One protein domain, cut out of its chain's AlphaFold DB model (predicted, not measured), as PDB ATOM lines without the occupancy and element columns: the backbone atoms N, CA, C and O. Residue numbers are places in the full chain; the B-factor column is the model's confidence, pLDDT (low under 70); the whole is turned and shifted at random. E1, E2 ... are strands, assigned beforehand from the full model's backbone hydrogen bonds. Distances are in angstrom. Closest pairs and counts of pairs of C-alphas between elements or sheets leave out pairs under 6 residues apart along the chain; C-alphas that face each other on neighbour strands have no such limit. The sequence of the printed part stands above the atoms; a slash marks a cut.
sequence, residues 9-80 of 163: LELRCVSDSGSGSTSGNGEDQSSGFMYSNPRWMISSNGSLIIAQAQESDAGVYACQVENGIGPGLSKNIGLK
ATOM      1  N   LEU A   9     -24.888 -28.986  37.674       86.19
ATOM      2  CA  LEU A   9     -25.225 -27.977  36.681       86.19
ATOM      3  C   LEU A   9     -23.945 -27.570  35.948       86.19
ATOM      4  O   LEU A   9     -22.964 -27.197  36.588       86.19
ATOM      5  N   GLU A  10     -23.963 -27.637  34.618       88.88
ATOM      6  CA  GLU A  10     -22.863 -27.187  33.767       88.88
ATOM      7  C   GLU A  10     -23.352 -26.074  32.834       88.88
ATOM      8  O   GLU A  10     -24.274 -26.275  32.042       88.88
ATOM      9  N   LEU A  11     -22.716 -24.904  32.910       86.62
ATOM     10  CA  LEU A  11     -22.949 -23.779  32.009       86.62
ATOM     11  C   LEU A  11     -21.825 -23.715  30.972       86.62
ATOM     12  O   LEU A  11     -20.696 -23.321  31.282       86.62
ATOM     13  N   ARG A  12     -22.145 -24.104  29.733       86.56
ATOM     14  CA  ARG A  12     -21.209 -24.095  28.601       86.56
ATOM     15  C   ARG A  12     -21.338 -22.819  27.777       86.56
ATOM     16  O   ARG A  12     -22.432 -22.483  27.330       86.56
ATOM     17  N   CYS A  13     -20.205 -22.176  27.521       82.69
ATOM     18  CA  CYS A  13     -20.078 -21.041  26.614       82.69
ATOM     19  C   CYS A  13     -19.425 -21.524  25.307       82.69
ATOM     20  O   CYS A  13     -18.283 -21.982  25.307       82.69
ATOM     21  N   VAL A  14     -20.162 -21.476  24.197       81.00
ATOM     22  CA  VAL A  14     -19.713 -21.981  22.886       81.00
ATOM     23  C   VAL A  14     -19.831 -20.868  21.850       81.00
ATOM     24  O   VAL A  14     -20.814 -20.128  21.858       81.00
ATOM     25  N   SER A  15     -18.842 -20.767  20.961       78.69
ATOM     26  CA  SER A  15     -18.842 -19.865  19.807       78.69
ATOM     27  C   SER A  15     -18.401 -20.594  18.539       78.69
ATOM     28  O   SER A  15     -17.745 -21.633  18.615       78.69
ATOM     29  N   ASP A  16     -18.704 -20.019  17.376       73.44
ATOM     30  CA  ASP A  16     -18.320 -20.592  16.079       73.44
ATOM     31  C   ASP A  16     -16.795 -20.620  15.862       73.44
ATOM     32  O   ASP A  16     -16.289 -21.422  15.083       73.44
ATOM     33  N   SER A  17     -16.050 -19.768  16.574       66.62
ATOM     34  CA  SER A  17     -14.589 -19.654  16.493       66.62
ATOM     35  C   SER A  17     -13.831 -20.326  17.650       66.62
ATOM     36  O   SER A  17     -12.606 -20.240  17.685       66.62
ATOM     37  N   GLY A  18     -14.516 -20.981  18.600       65.75
ATOM     38  CA  GLY A  18     -13.887 -21.645  19.756       65.75
ATOM     39  C   GLY A  18     -14.745 -21.695  21.033       65.75
ATOM     40  O   GLY A  18     -15.937 -21.385  21.022       65.75
ATOM     41  N   SER A  19     -14.144 -22.088  22.160       63.78
ATOM     42  CA  SER A  19     -14.777 -22.107  23.494       63.78
ATOM     43  C   SER A  19     -14.513 -20.809  24.265       63.78
ATOM     44  O   SER A  19     -13.379 -20.337  24.283       63.78
ATOM     45  N   GLY A  20     -15.540 -20.261  24.921       68.81
ATOM     46  CA  GLY A  20     -15.417 -19.108  25.822       68.81
ATOM     47  C   GLY A  20     -15.421 -19.504  27.300       68.81
ATOM     48  O   GLY A  20     -15.591 -20.676  27.637       68.81
ATOM     49  N   SER A  21     -15.267 -18.531  28.193       76.00
ATOM     50  CA  SER A  21     -15.347 -18.717  29.645       76.00
ATOM     51  C   SER A  21     -16.696 -18.240  30.195       76.00
ATOM     52  O   SER A  21     -17.217 -17.194  29.803       76.00
ATOM     53  N   THR A  22     -17.280 -19.012  31.115       73.12
ATOM     54  CA  THR A  22     -18.483 -18.602  31.859       73.12
ATOM     55  C   THR A  22     -18.088 -18.068  33.238       73.12
ATOM     56  O   THR A  22     -17.436 -18.778  33.998       73.12
ATOM     57  N   SER A  23     -18.525 -16.854  33.576       71.56
ATOM     58  CA  SER A  23     -18.323 -16.191  34.880       71.56
ATOM     59  C   SER A  23     -19.653 -15.994  35.619       71.56
ATOM     60  O   SER A  23     -20.715 -15.866  34.995       71.56
ATOM     61  N   GLY A  24     -19.608 -16.032  36.956       63.53
ATOM     62  CA  GLY A  24     -20.780 -15.915  37.833       63.53
ATOM     63  C   GLY A  24     -21.153 -14.481  38.224       63.53
ATOM     64  O   GLY A  24     -20.468 -13.519  37.887       63.53
ATOM     65  N   ASN A  25     -22.266 -14.327  38.955       57.31
ATOM     66  CA  ASN A  25     -22.721 -13.019  39.445       57.31
ATOM     67  C   ASN A  25     -21.684 -12.382  40.383       57.31
ATOM     68  O   ASN A  25     -21.384 -12.946  41.433       57.31
ATOM     69  N   GLY A  26     -21.227 -11.170  40.055       48.44
ATOM     70  CA  GLY A  26     -20.434 -10.328  40.960       48.44
ATOM     71  C   GLY A  26     -18.917 -10.523  40.907       48.44
ATOM     72  O   GLY A  26     -18.227 -10.017  41.788       48.44
ATOM     73  N   GLU A  27     -18.383 -11.209  39.897       49.12
ATOM     74  CA  GLU A  27     -16.936 -11.253  39.663       49.12
ATOM     75  C   GLU A  27     -16.451  -9.898  39.119       49.12
ATOM     76  O   GLU A  27     -16.376  -9.667  37.913       49.12
ATOM     77  N   ASP A  28     -16.145  -8.974  40.033       43.00
ATOM     78  CA  ASP A  28     -15.245  -7.860  39.749       43.00
ATOM     79  C   ASP A  28     -13.879  -8.446  39.362       43.00
ATOM     80  O   ASP A  28     -13.187  -9.048  40.184       43.00
ATOM     81  N   GLN A  29     -13.490  -8.282  38.097       45.56
ATOM     82  CA  GLN A  29     -12.211  -8.765  37.563       45.56
ATOM     83  C   GLN A  29     -10.994  -8.004  38.139       45.56
ATOM     84  O   GLN A  29      -9.865  -8.220  37.699       45.56
ATOM     85  N   SER A  30     -11.194  -7.125  39.130       40.91
ATOM     86  CA  SER A  30     -10.186  -6.184  39.638       40.91
ATOM     87  C   SER A  30      -9.446  -6.624  40.907       40.91
ATOM     88  O   SER A  30      -8.609  -5.872  41.405       40.91
ATOM     89  N   SER A  31      -9.670  -7.824  41.456       34.88
ATOM     90  CA  SER A  31      -8.835  -8.309  42.567       34.88
ATOM     91  C   SER A  31      -8.655  -9.827  42.557       34.88
ATOM     92  O   SER A  31      -9.611 -10.593  42.582       34.88
ATOM     93  N   GLY A  32      -7.394 -10.266  42.517       39.62
ATOM     94  CA  GLY A  32      -6.964 -11.668  42.503       39.62
ATOM     95  C   GLY A  32      -7.204 -12.425  43.813       39.62
ATOM     96  O   GLY A  32      -6.296 -13.083  44.312       39.62
ATOM     97  N   PHE A  33      -8.415 -12.356  44.365       38.97
ATOM     98  CA  PHE A  33      -8.835 -13.135  45.521       38.97
ATOM     99  C   PHE A  33     -10.163 -13.826  45.218       38.97
ATOM    100  O   PHE A  33     -11.245 -13.258  45.330       38.97
ATOM    101  N   MET A  34     -10.041 -15.092  44.824       44.47
ATOM    102  CA  MET A  34     -11.132 -16.053  44.717       44.47
ATOM    103  C   MET A  34     -11.904 -16.100  46.043       44.47
ATOM    104  O   MET A  34     -11.436 -16.704  47.007       44.47
ATOM    105  N   TYR A  35     -13.117 -15.554  46.098       46.75
ATOM    106  CA  TYR A  35     -14.113 -16.047  47.052       46.75
ATOM    107  C   TYR A  35     -14.572 -17.412  46.535       46.75
ATOM    108  O   TYR A  35     -15.630 -17.545  45.926       46.75
ATOM    109  N   SER A  36     -13.713 -18.425  46.671       59.34
ATOM    110  CA  SER A  36     -13.944 -19.745  46.097       59.34
ATOM    111  C   SER A  36     -15.107 -20.402  46.828       59.34
ATOM    112  O   SER A  36     -14.933 -21.007  47.887       59.34
ATOM    113  N   ASN A  37     -16.311 -20.285  46.274       71.62
ATOM    114  CA  ASN A  37     -17.400 -21.172  46.636       71.62
ATOM    115  C   ASN A  37     -16.919 -22.601  46.322       71.62
ATOM    116  O   ASN A  37     -16.693 -22.905  45.153       71.62
ATOM    117  N   PRO A  38     -16.747 -23.489  47.318       79.75
ATOM    118  CA  PRO A  38     -16.162 -24.817  47.101       79.75
ATOM    119  C   PRO A  38     -17.029 -25.711  46.203       79.75
ATOM    120  O   PRO A  38     -16.602 -26.788  45.797       79.75
ATOM    121  N   ARG A  39     -18.263 -25.285  45.904       86.81
ATOM    122  CA  ARG A  39     -19.166 -25.953  44.965       86.81
ATOM    123  C   ARG A  39     -18.946 -25.535  43.510       86.81
ATOM    124  O   ARG A  39     -19.506 -26.185  42.633       86.81
ATOM    125  N   TRP A  40     -18.218 -24.451  43.256       86.44
ATOM    126  CA  TRP A  40     -18.001 -23.897  41.923       86.44
ATOM    127  C   TRP A  40     -16.638 -24.333  41.385       86.44
ATOM    128  O   TRP A  40     -15.631 -24.289  42.088       86.44
ATOM    129  N   MET A  41     -16.609 -24.760  40.128       85.12
ATOM    130  CA  MET A  41     -15.407 -25.229  39.449       85.12
ATOM    131  C   MET A  41     -15.431 -24.783  37.991       85.12
ATOM    132  O   MET A  41     -16.423 -24.999  37.299       85.12
ATOM    133  N   ILE A  42     -14.324 -24.219  37.509       83.50
ATOM    134  CA  ILE A  42     -14.118 -23.985  36.078       83.50
ATOM    135  C   ILE A  42     -13.426 -25.210  35.485       83.50
ATOM    136  O   ILE A  42     -12.366 -25.631  35.949       83.50
ATOM    137  N   SER A  43     -14.054 -25.810  34.479       83.56
ATOM    138  CA  SER A  43     -13.501 -26.934  33.726       83.56
ATOM    139  C   SER A  43     -12.452 -26.455  32.715       83.56
ATOM    140  O   SER A  43     -12.428 -25.290  32.324       83.56
ATOM    141  N   SER A  44     -11.603 -27.365  32.233       80.88
ATOM    142  CA  SER A  44     -10.551 -27.066  31.247       80.88
ATOM    143  C   SER A  44     -11.075 -26.523  29.912       80.88
ATOM    144  O   SER A  44     -10.330 -25.892  29.172       80.88
ATOM    145  N   ASN A  45     -12.354 -26.748  29.609       79.50
ATOM    146  CA  ASN A  45     -13.045 -26.222  28.432       79.50
ATOM    147  C   ASN A  45     -13.747 -24.869  28.674       79.50
ATOM    148  O   ASN A  45     -14.536 -24.454  27.831       79.50
ATOM    149  N   GLY A  46     -13.526 -24.218  29.822       78.25
ATOM    150  CA  GLY A  46     -14.134 -22.926  30.162       78.25
ATOM    151  C   GLY A  46     -15.561 -22.999  30.720       78.25
ATOM    152  O   GLY A  46     -16.129 -21.963  31.070       78.25
ATOM    153  N   SER A  47     -16.147 -24.199  30.848       83.88
ATOM    154  CA  SER A  47     -17.464 -24.379  31.475       83.88
ATOM    155  C   SER A  47     -17.429 -24.072  32.971       83.88
ATOM    156  O   SER A  47     -16.542 -24.554  33.680       83.88
ATOM    157  N   LEU A  48     -18.468 -23.397  33.472       86.12
ATOM    158  CA  LEU A  48     -18.725 -23.292  34.908       86.12
ATOM    159  C   LEU A  48     -19.553 -24.491  35.374       86.12
ATOM    160  O   LEU A  48     -20.647 -24.748  34.869       86.12
ATOM    161  N   ILE A  49     -19.028 -25.211  36.356       87.44
ATOM    162  CA  ILE A  49     -19.657 -26.359  36.995       87.44
ATOM    163  C   ILE A  49     -20.068 -25.961  38.411       87.44
ATOM    164  O   ILE A  49     -19.232 -25.542  39.210       87.44
ATOM    165  N   ILE A  50     -21.350 -26.138  38.728       88.56
ATOM    166  CA  ILE A  50     -21.914 -25.896  40.058       88.56
ATOM    167  C   ILE A  50     -22.389 -27.233  40.626       88.56
ATOM    168  O   ILE A  50     -23.359 -27.837  40.154       88.56
ATOM    169  N   ALA A  51     -21.694 -27.711  41.654       87.12
ATOM    170  CA  ALA A  51     -22.087 -28.894  42.399       87.12
ATOM    171  C   ALA A  51     -23.244 -28.567  43.351       87.12
ATOM    172  O   ALA A  51     -23.205 -27.572  44.078       87.12
ATOM    173  N   GLN A  52     -24.248 -29.448  43.394       85.25
ATOM    174  CA  GLN A  52     -25.399 -29.314  44.293       85.25
ATOM    175  C   GLN A  52     -26.058 -27.935  44.153       85.25
ATOM    176  O   GLN A  52     -26.062 -27.164  45.108       85.25
ATOM    177  N   ALA A  53     -26.535 -27.606  42.950       84.56
ATOM    178  CA  ALA A  53     -27.135 -26.300  42.678       84.56
ATOM    179  C   ALA A  53     -28.236 -25.957  43.702       84.56
ATOM    180  O   ALA A  53     -29.104 -26.781  43.999       84.56
ATOM    181  N   GLN A  54     -28.179 -24.742  44.241       86.00
ATOM    182  CA  GLN A  54     -29.074 -24.223  45.276       86.00
ATOM    183  C   GLN A  54     -29.784 -22.967  44.777       86.00
ATOM    184  O   GLN A  54     -29.349 -22.333  43.820       86.00
ATOM    185  N   GLU A  55     -30.861 -22.569  45.451       83.75
ATOM    186  CA  GLU A  55     -31.607 -21.352  45.108       83.75
ATOM    187  C   GLU A  55     -30.714 -20.101  45.075       83.75
ATOM    188  O   GLU A  55     -30.879 -19.250  44.207       83.75
ATOM    189  N   SER A  56     -29.705 -20.037  45.951       86.19
ATOM    190  CA  SER A  56     -28.724 -18.947  45.993       86.19
ATOM    191  C   SER A  56     -27.802 -18.876  44.773       86.19
ATOM    192  O   SER A  56     -27.126 -17.871  44.596       86.19
ATOM    193  N   ASP A  57     -27.727 -19.934  43.960       86.38
ATOM    194  CA  ASP A  57     -26.958 -19.922  42.713       86.38
ATOM    195  C   ASP A  57     -27.745 -19.253  41.566       86.38
ATOM    196  O   ASP A  57     -27.177 -18.989  40.507       86.38
ATOM    197  N   ALA A  58     -29.045 -18.974  41.736       87.19
ATOM    198  CA  ALA A  58     -29.841 -18.277  40.730       87.19
ATOM    199  C   ALA A  58     -29.352 -16.831  40.523       87.19
ATOM    200  O   ALA A  58     -28.978 -16.140  41.468       87.19
ATOM    201  N   GLY A  59     -29.387 -16.357  39.278       88.62
ATOM    202  CA  GLY A  59     -28.939 -15.011  38.917       88.62
ATOM    203  C   GLY A  59     -28.469 -14.917  37.466       88.62
ATOM    204  O   GLY A  59     -28.786 -15.783  36.655       88.62
ATOM    205  N   VAL A  60     -27.723 -13.870  37.115       87.88
ATOM    206  CA  VAL A  60     -27.214 -13.637  35.756       87.88
ATOM    207  C   VAL A  60     -25.758 -14.095  35.625       87.88
ATOM    208  O   VAL A  60     -24.891 -13.700  36.387       87.88
ATOM    209  N   TYR A  61     -25.475 -14.930  34.638       87.75
ATOM    210  CA  TYR A  61     -24.127 -15.401  34.326       87.75
ATOM    211  C   TYR A  61     -23.673 -14.784  33.009       87.75
ATOM    212  O   TYR A  61     -24.499 -14.571  32.120       87.75
ATOM    213  N   ALA A  62     -22.378 -14.514  32.870       86.12
ATOM    214  CA  ALA A  62     -21.806 -13.952  31.652       86.12
ATOM    215  C   ALA A  62     -20.956 -15.001  30.926       86.12
ATOM    216  O   ALA A  62     -20.055 -15.604  31.506       86.12
ATOM    217  N   CYS A  63     -21.246 -15.209  29.646       86.38
ATOM    218  CA  CYS A  63     -20.453 -16.013  28.719       86.38
ATOM    219  C   CYS A  63     -19.587 -15.061  27.897       86.38
ATOM    220  O   CYS A  63     -20.125 -14.235  27.159       86.38
ATOM    221  N   GLN A  64     -18.269 -15.159  28.064       85.50
ATOM    222  CA  GLN A  64     -17.278 -14.296  27.426       85.50
ATOM    223  C   GLN A  64     -16.456 -15.099  26.419       85.50
ATOM    224  O   GLN A  64     -15.991 -16.199  26.714       85.50
ATOM    225  N   VAL A  65     -16.280 -14.554  25.219       83.75
ATOM    226  CA  VAL A  65     -15.525 -15.173  24.126       83.75
ATOM    227  C   VAL A  65     -14.553 -14.145  23.573       83.75
ATOM    228  O   VAL A  65     -14.958 -13.071  23.127       83.75
ATOM    229  N   GLU A  66     -13.274 -14.496  23.541       80.19
ATOM    230  CA  GLU A  66     -12.222 -13.669  22.966       80.19
ATOM    231  C   GLU A  66     -11.373 -14.521  22.022       80.19
ATOM    232  O   GLU A  66     -10.971 -15.630  22.363       80.19
ATOM    233  N   ASN A  67     -11.125 -14.008  20.818       79.12
ATOM    234  CA  ASN A  67     -10.315 -14.680  19.797       79.12
ATOM    235  C   ASN A  67      -9.082 -13.839  19.409       79.12
ATOM    236  O   ASN A  67      -8.537 -13.977  18.320       79.12
ATOM    237  N   GLY A  68      -8.694 -12.877  20.257       76.81
ATOM    238  CA  GLY A  68      -7.567 -11.965  20.016       76.81
ATOM    239  C   GLY A  68      -7.734 -11.004  18.829       76.81
ATOM    240  O   GLY A  68      -6.812 -10.255  18.517       76.81
ATOM    241  N   ILE A  69      -8.893 -11.010  18.159       79.25
ATOM    242  CA  ILE A  69      -9.212 -10.138  17.026       79.25
ATOM    243  C   ILE A  69     -10.417  -9.278  17.400       79.25
ATOM    244  O   ILE A  69     -11.537  -9.776  17.510       79.25
ATOM    245  N   GLY A  70     -10.179  -7.974  17.544       80.00
ATOM    246  CA  GLY A  70     -11.210  -7.012  17.930       80.00
ATOM    247  C   GLY A  70     -11.622  -7.118  19.404       80.00
ATOM    248  O   GLY A  70     -10.999  -7.846  20.177       80.00
ATOM    249  N   PRO A  71     -12.647  -6.357  19.819       76.81
ATOM    250  CA  PRO A  71     -13.176  -6.450  21.173       76.81
ATOM    251  C   PRO A  71     -13.854  -7.812  21.385       76.81
ATOM    252  O   PRO A  71     -14.628  -8.263  20.539       76.81
ATOM    253  N   GLY A  72     -13.576  -8.454  22.523       80.19
ATOM    254  CA  GLY A  72     -14.234  -9.697  22.924       80.19
ATOM    255  C   GLY A  72     -15.759  -9.559  23.001       80.19
ATOM    256  O   GLY A  72     -16.304  -8.472  23.206       80.19
ATOM    257  N   LEU A  73     -16.463 -10.677  22.832       83.19
ATOM    258  CA  LEU A  73     -17.920 -10.745  22.907       83.19
ATOM    259  C   LEU A  73     -18.357 -11.242  24.284       83.19
ATOM    260  O   LEU A  73     -17.762 -12.163  24.835       83.19
ATOM    261  N   SER A  74     -19.436 -10.669  24.817       86.31
ATOM    262  CA  SER A  74     -20.041 -11.117  26.073       86.31
ATOM    263  C   SER A  74     -21.555 -11.234  25.942       86.31
ATOM    264  O   SER A  74     -22.206 -10.388  25.322       86.31
ATOM    265  N   LYS A  75     -22.126 -12.292  26.520       86.50
ATOM    266  CA  LYS A  75     -23.570 -12.529  26.554       86.50
ATOM    267  C   LYS A  75     -24.021 -12.967  27.937       86.50
ATOM    268  O   LYS A  75     -23.490 -13.918  28.504       86.50
ATOM    269  N   ASN A  76     -25.072 -12.322  28.426       88.06
ATOM    270  CA  ASN A  76     -25.672 -12.637  29.715       88.06
ATOM    271  C   ASN A  76     -26.762 -13.711  29.583       88.06
ATOM    272  O   ASN A  76     -27.570 -13.680  28.651       88.06
ATOM    273  N   ILE A  77     -26.814 -14.632  30.544       86.69
ATOM    274  CA  ILE A  77     -27.837 -15.673  30.671       86.69
ATOM    275  C   ILE A  77     -28.408 -15.700  32.090       86.69
ATOM    276  O   ILE A  77     -27.672 -15.678  33.071       86.69
ATOM    277  N   GLY A  78     -29.734 -15.746  32.209       89.25
ATOM    278  CA  GLY A  78     -30.406 -15.889  33.501       89.25
ATOM    279  C   GLY A  78     -30.518 -17.355  33.911       89.25
ATOM    280  O   GLY A  78     -31.205 -18.127  33.243       89.25
ATOM    281  N   LEU A  79     -29.898 -17.727  35.027       87.94
ATOM    282  CA  LEU A  79     -30.073 -19.023  35.671       87.94
ATOM    283  C   LEU A  79     -31.223 -18.959  36.679       87.94
ATOM    284  O   LEU A  79     -31.192 -18.175  37.629       87.94
ATOM    285  N   LYS A  80     -32.214 -19.837  36.500       86.94
ATOM    286  CA  LYS A  80     -33.267 -20.108  37.484       86.94
ATOM    287  C   LYS A  80     -33.055 -21.499  38.069       86.94
ATOM    288  O   LYS A  80     -32.929 -22.464  37.319       86.94
TER     289      LYS A  80
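AT A GLANCE: This is residues 9 to 80 of the 163 residues of the protein "Ig-like domain-containing protein" of Araneus ventricosus (UniProt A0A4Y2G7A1). Little regular structure: two small antiparallel sheets, ordered E1-E4-E3 and E2-E5-E6, come nearest to each other at E2 and E4, and residues 28 to 34 stick out as a loop. The 72 printed residues hold six named strands, E1 to E6 along the chain, and no named helix: all strand, with 27 residues in named elements. The whole is compact, with a radius of gyration of the C-alphas of 12.5 A and spans of 36 by 26 by 22 A.

IN THESE COORDINATES: E1, residues 9 to 11, 6.7 A, begins at C-alpha 9 (-25.225, -27.977, 36.681). E2 is residues 21 to 23, 6.5 A; E3 40 to 42, 7.0 A; E4 48 to 51, 9.9 A; E5 59 to 65, 20.0 A. E6, residues 73 to 79, 19.5 A, ends at C-alpha 79 (-30.073, -19.023, 35.671).

HOW THE PARTS SIT: Within hydrogen-bond range are N 11 and O 48 of E1 and E4, 2.9 A; N 49 and O 41 of the hairpin E3 and E4, 2.8 A; N 21 and O 64 of E2 and E5, 2.9 A; N 61 and O 77 of the hairpin E5 and E6, 2.8 A. The closest C-alphas of E2 and E4, Thr 22 and Leu 48, are 5.6 A apart.

THE WHOLE: The farthest C-alphas, Glu 55 and Ile 69, are 37.6 A apart. The printed part has no cut. The link E2 to E3 is long, 16 residues. pLDDT is under 70 at residues 17 to 20 and 24 to 36.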